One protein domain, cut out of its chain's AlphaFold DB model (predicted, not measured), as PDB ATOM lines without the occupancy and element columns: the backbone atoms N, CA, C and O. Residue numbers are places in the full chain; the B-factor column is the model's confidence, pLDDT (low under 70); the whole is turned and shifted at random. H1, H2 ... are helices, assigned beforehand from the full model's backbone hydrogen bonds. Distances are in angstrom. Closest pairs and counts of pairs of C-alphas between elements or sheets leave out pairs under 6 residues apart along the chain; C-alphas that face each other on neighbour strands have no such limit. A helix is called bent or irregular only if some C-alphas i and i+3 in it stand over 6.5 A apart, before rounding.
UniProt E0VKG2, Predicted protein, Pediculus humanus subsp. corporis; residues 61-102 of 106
ATOM      1  N   ARG A  61       0.133  20.738  56.835       86.31
ATOM      2  CA  ARG A  61       0.298  20.961  55.389       86.31
ATOM      3  C   ARG A  61      -0.312  19.820  54.580       86.31
ATOM      4  O   ARG A  61      -0.789  20.073  53.478       86.31
ATOM      5  N   LYS A  62      -0.439  18.627  55.170       84.12
ATOM      6  CA  LYS A  62      -1.137  17.473  54.583       84.12
ATOM      7  C   LYS A  62      -2.627  17.698  54.323       84.12
ATOM      8  O   LYS A  62      -3.229  16.869  53.656       84.12
ATOM      9  N   THR A  63      -3.238  18.772  54.828       87.75
ATOM     10  CA  THR A  63      -4.633  19.128  54.496       87.75
ATOM     11  C   THR A  63      -4.735  20.229  53.442       87.75
ATOM     12  O   THR A  63      -5.819  20.485  52.925       87.75
ATOM     13  N   ILE A  64      -3.623  20.881  53.101       89.38
ATOM     14  CA  ILE A  64      -3.583  21.988  52.145       89.38
ATOM     15  C   ILE A  64      -3.219  21.419  50.764       89.38
ATOM     16  O   ILE A  64      -2.151  20.816  50.645       89.38
ATOM     17  N   PRO A  65      -4.050  21.611  49.719       90.19
ATOM     18  CA  PRO A  65      -3.753  21.133  48.369       90.19
ATOM     19  C   PRO A  65      -2.416  21.654  47.834       90.19
ATOM     20  O   PRO A  65      -2.080  22.831  47.994       90.19
ATOM     21  N   CYS A  66      -1.657  20.794  47.159       90.69
ATOM     22  CA  CYS A  66      -0.421  21.190  46.506       90.69
ATOM     23  C   CYS A  66      -0.717  22.012  45.253       90.69
ATOM     24  O   CYS A  66      -1.178  21.494  44.239       90.69
ATOM     25  N   PHE A  67      -0.382  23.299  45.299       90.50
ATOM     26  CA  PHE A  67      -0.553  24.208  44.164       90.50
ATOM     27  C   PHE A  67       0.135  23.708  42.882       90.50
ATOM     28  O   PHE A  67      -0.423  23.831  41.794       90.50
ATOM     29  N   TRP A  68       1.328  23.116  43.010       89.38
ATOM     30  CA  TRP A  68       2.134  22.653  41.876       89.38
ATOM     31  C   TRP A  68       1.638  21.350  41.246       89.38
ATOM     32  O   TRP A  68       2.063  21.033  40.142       89.38
ATOM     33  N   GLU A  69       0.754  20.600  41.912       87.44
ATOM     34  CA  GLU A  69       0.220  19.337  41.382       87.44
ATOM     35  C   GLU A  69      -0.504  19.541  40.043       87.44
ATOM     36  O   GLU A  69      -0.307  18.752  39.127       87.44
ATOM     37  N   ASN A  70      -1.261  20.636  39.899       86.06
ATOM     38  CA  ASN A  70      -2.049  20.938  38.694       86.06
ATOM     39  C   ASN A  70      -1.336  21.870  37.698       86.06
ATOM     40  O   ASN A  70      -1.957  22.347  36.750       86.06
ATOM     41  N   GLN A  71      -0.060  22.188  37.922       88.56
ATOM     42  CA  GLN A  71       0.701  23.051  37.017       88.56
ATOM     43  C   GLN A  71       1.300  22.228  35.867       88.56
ATOM     44  O   GLN A  71       1.597  21.051  36.070       88.56
ATOM     45  N   PRO A  72       1.581  22.827  34.692       83.62
ATOM     46  CA  PRO A  72       2.109  22.104  33.525       83.62
ATOM     47  C   PRO A  72       3.392  21.296  33.794       83.62
ATOM     48  O   PRO A  72       3.692  20.346  33.082       83.62
ATOM     49  N   GLY A  73       4.164  21.677  34.819       83.56
ATOM     50  CA  GLY A  73       5.395  20.994  35.226       83.56
ATOM     51  C   GLY A  73       5.252  19.985  36.371       83.56
ATOM     52  O   GLY A  73       6.264  19.375  36.728       83.56
ATOM     53  N   GLY A  74       4.055  19.852  36.952       87.06
ATOM     54  CA  GLY A  74       3.778  19.033  38.129       87.06
ATOM     55  C   GLY A  74       4.558  19.447  39.383       87.06
ATOM     56  O   GLY A  74       5.427  20.327  39.382       87.06
ATOM     57  N   CYS A  75       4.272  18.776  40.497       87.50
ATOM     58  CA  CYS A  75       5.058  18.943  41.711       87.50
ATOM     59  C   CYS A  75       6.320  18.073  41.646       87.50
ATOM     60  O   CYS A  75       6.244  16.852  41.698       87.50
ATOM     61  N   ARG A  76       7.495  18.707  41.599       84.75
ATOM     62  CA  ARG A  76       8.796  18.018  41.494       84.75
ATOM     63  C   ARG A  76       9.455  17.698  42.840       84.75
ATOM     64  O   ARG A  76      10.590  17.241  42.875       84.75
ATOM     65  N   LYS A  77       8.788  18.003  43.960       81.25
ATOM     66  CA  LYS A  77       9.343  17.803  45.306       81.25
ATOM     67  C   LYS A  77       8.997  16.392  45.808       81.25
ATOM     68  O   LYS A  77       7.820  16.156  46.097       81.25
ATOM     69  N   PRO A  78       9.982  15.488  45.989       78.94
ATOM     70  CA  PRO A  78       9.719  14.102  46.388       78.94
ATOM     71  C   PRO A  78       9.021  14.029  47.753       78.94
ATOM     72  O   PRO A  78       8.010  13.347  47.909       78.94
ATOM     73  N   HIS A  79       9.473  14.848  48.707       82.62
ATOM     74  CA  HIS A  79       8.889  14.981  50.044       82.62
ATOM     75  C   HIS A  79       7.993  16.220  50.171       82.62
ATOM     76  O   HIS A  79       8.017  16.906  51.192       82.62
ATOM     77  N   CYS A  80       7.222  16.563  49.129       85.88
ATOM     78  CA  CYS A  80       6.308  17.702  49.210       85.88
ATOM     79  C   CYS A  80       5.309  17.509  50.378       85.88
ATOM     80  O   CYS A  80       4.621  16.482  50.400       85.88
ATOM     81  N   PRO A  81       5.226  18.472  51.320       85.56
ATOM     82  CA  PRO A  81       4.412  18.359  52.533       85.56
ATOM     83  C   PRO A  81       2.914  18.609  52.305       85.56
ATOM     84  O   PRO A  81       2.107  18.389  53.203       85.56
ATOM     85  N   PHE A  82       2.548  19.115  51.127       88.81
ATOM     86  CA  PHE A  82       1.174  19.449  50.768       88.81
ATOM     87  C   PHE A  82       0.394  18.217  50.292       88.81
ATOM     88  O   PHE A  82       0.979  17.260  49.779       88.81
ATOM     89  N   LEU A  83      -0.931  18.265  50.432       88.50
ATOM     90  CA  LEU A  83      -1.846  17.219  49.983       88.50
ATOM     91  C   LEU A  83      -1.788  17.061  48.462       88.50
ATOM     92  O   LEU A  83      -1.965  18.040  47.738       88.50
ATOM     93  N   HIS A  84      -1.568  15.835  47.990       88.12
ATOM     94  CA  HIS A  84      -1.729  15.462  46.583       88.12
ATOM     95  C   HIS A  84      -2.946  14.547  46.460       88.12
ATOM     96  O   HIS A  84      -3.141  13.681  47.314       88.12
ATOM     97  N   LYS A  85      -3.765  14.750  45.428       84.25
ATOM     98  CA  LYS A  85      -4.940  13.907  45.158       84.25
ATOM     99  C   LYS A  85      -4.558  12.637  44.410       84.25
ATOM    100  O   LYS A  85      -5.133  11.587  44.678       84.25
ATOM    101  N   ASN A  86      -3.585  12.733  43.507       76.31
ATOM    102  CA  ASN A  86      -3.101  11.585  42.756       76.31
ATOM    103  C   ASN A  86      -1.875  10.973  43.455       76.31
ATOM    104  O   ASN A  86      -0.999  11.718  43.917       76.31
ATOM    105  N   PRO A  87      -1.780   9.631  43.545       66.12
ATOM    106  CA  PRO A  87      -0.570   8.982  44.031       66.12
ATOM    107  C   PRO A  87       0.608   9.415  43.154       66.12
ATOM    108  O   PRO A  87       0.529   9.390  41.927       66.12
ATOM    109  N   ARG A  88       1.692   9.867  43.793       65.06
ATOM    110  CA  ARG A  88       2.914  10.263  43.083       65.06
ATOM    111  C   ARG A  88       3.484   9.021  42.402       65.06
ATOM    112  O   ARG A  88       3.708   8.019  43.078       65.06
ATOM    113  N   ASP A  89       3.717   9.094  41.096       58.03
ATOM    114  CA  ASP A  89       4.389   8.024  40.361       58.03
ATOM    115  C   ASP A  89       5.797   7.808  40.965       58.03
ATOM    116  O   ASP A  89       6.559   8.779  41.086       58.03
ATOM    117  N   PRO A  90       6.168   6.576  41.363       54.69
ATOM    118  CA  PRO A  90       7.518   6.247  41.822       54.69
ATOM    119  C   PRO A  90       8.636   6.722  40.876       54.69
ATOM    120  O   PRO A  90       9.735   7.044  41.333       54.69
ATOM    121  N   LEU A  91       8.362   6.831  39.572       51.66
ATOM    122  CA  LEU A  91       9.304   7.321  38.564       51.66
ATOM    123  C   LEU A  91       9.584   8.827  38.698       51.66
ATOM    124  O   LEU A  91      10.737   9.242  38.588       51.66
ATOM    125  N   GLN A  92       8.583   9.638  39.063       54.69
ATOM    126  CA  GLN A  92       8.774  11.076  39.315       54.69
ATOM    127  C   GLN A  92       9.634  11.336  40.564       54.69
ATOM    128  O   GLN A  92      10.363  12.329  40.634       54.69
ATOM    129  N   ILE A  93       9.587  10.428  41.548       54.91
ATOM    130  CA  ILE A  93      10.459  10.461  42.732       54.91
ATOM    131  C   ILE A  93      11.908  10.160  42.320       54.91
ATOM    132  O   ILE A  93      12.829  10.859  42.745       54.91
ATOM    133  N   ALA A  94      12.127   9.167  41.454       48.56
ATOM    134  CA  ALA A  94      13.458   8.792  40.971       48.56
ATOM    135  C   ALA A  94      14.116   9.879  40.094       48.56
ATOM    136  O   ALA A  94      15.320  10.118  40.202       48.56
ATOM    137  N   GLU A  95      13.344  10.586  39.265       48.53
ATOM    138  CA  GLU A  95      13.857  11.664  38.407       48.53
ATOM    139  C   GLU A  95      14.256  12.926  39.189       48.53
ATOM    140  O   GLU A  95      15.245  13.576  38.838       48.53
ATOM    141  N   ALA A  96      13.548  13.258  40.277       50.31
ATOM    142  CA  ALA A  96      13.908  14.373  41.157       50.31
ATOM    143  C   ALA A  96      15.244  14.131  41.886       50.31
ATOM    144  O   ALA A  96      16.078  15.033  41.955       50.31
ATOM    145  N   ASN A  97      15.491  12.896  42.339       45.81
ATOM    146  CA  ASN A  97      16.748  12.499  42.989       45.81
ATOM    147  C   ASN A  97      17.959  12.497  42.033       45.81
ATOM    148  O   ASN A  97      19.104  12.541  42.474       45.81
ATOM    149  N   LYS A  98      17.739  12.485  40.710       46.25
ATOM    150  CA  LYS A  98      18.814  12.450  39.703       46.25
ATOM    151  C   LYS A  98      19.417  13.828  39.396       46.25
ATOM    152  O   LYS A  98      20.487  13.899  38.792       46.25
ATOM    153  N   LYS A  99      18.757  14.924  39.799       44.97
ATOM    154  CA  LYS A  99      19.230  16.305  39.561       44.97
ATOM    155  C   LYS A  99      20.113  16.877  40.672       44.97
ATOM    156  O   LYS A  99      20.718  17.918  40.451       44.97
ATOM    157  N   GLU A 100      20.262  16.194  41.805       48.28
ATOM    158  CA  GLU A 100      21.155  16.637  42.892       48.28
ATOM    159  C   GLU A 100      22.618  16.189  42.708       48.28
ATOM    160  O   GLU A 100      23.462  16.433  43.563       48.28
ATOM    161  N   GLY A 101      22.946  15.567  41.568       47.12
ATOM    162  CA  GLY A 101      24.267  14.994  41.301       47.12
ATOM    163  C   GLY A 101      25.012  15.528  40.077       47.12
ATOM    164  O   GLY A 101      25.931  14.843  39.636       47.12
ATOM    165  N   LYS A 102      24.646  16.677  39.476       43.81
ATOM    166  CA  LYS A 102      25.410  17.241  38.340       43.81
ATOM    167  C   LYS A 102      25.423  18.777  38.270       43.81
ATOM    168  O   LYS A 102      24.400  19.394  38.012       43.81
TER     169      LYS A 102
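AT A GLANCE: This is residues 61 to 102 of the 106 residues of the protein "Predicted protein" of Pediculus humanus subsp. corporis (UniProt E0VKG2). Little regular structure is here: a looping chain bears the short helix H1 near one end of the elongated outline, and the longer helix H2 with a tail after it, residues 98 to 102, makes the other end. Between them residues 71 to 89 wind through a wide loop with no named element. The printed part has 42 residues with two named helices, H1 then H2, and no named strand; its class is all helix, with 12 residues in named elements. It is only just compact, close to loose, with a radius of gyration of the C-alphas of 10.7 A and spans of 33 by 20 by 16 A.

HOW THE PARTS SIT: Look first at H1, residues 67 to 70, then at H2, residues 90 to 97: the two are apart. In H2 every O i to N i+4 pair is within hydrogen-bond range; H1 is too short for such a pair, and its one O i to N i+3 pair is not within range.

IN THESE COORDINATES: Find C-alpha 67 at (-0.553, 24.208, 44.164); H1 runs 6.5 A from there to C-alpha 70, and is irregular, but only just, with C-alphas 67 and 70 6.55 A apart. H2 runs 11.2 A from C-alpha 90 at (7.518, 6.247, 41.822) to C-alpha 97 at (16.748, 12.499, 42.989).

THE WHOLE: The C-alphas of Thr 63 and Lys 102, the two farthest apart, are 34.2 A from each other. The printed part has no cut, and the link from H1 to H2 is long. In the B-factor column, residues 87 to 102 have pLDDT under 70.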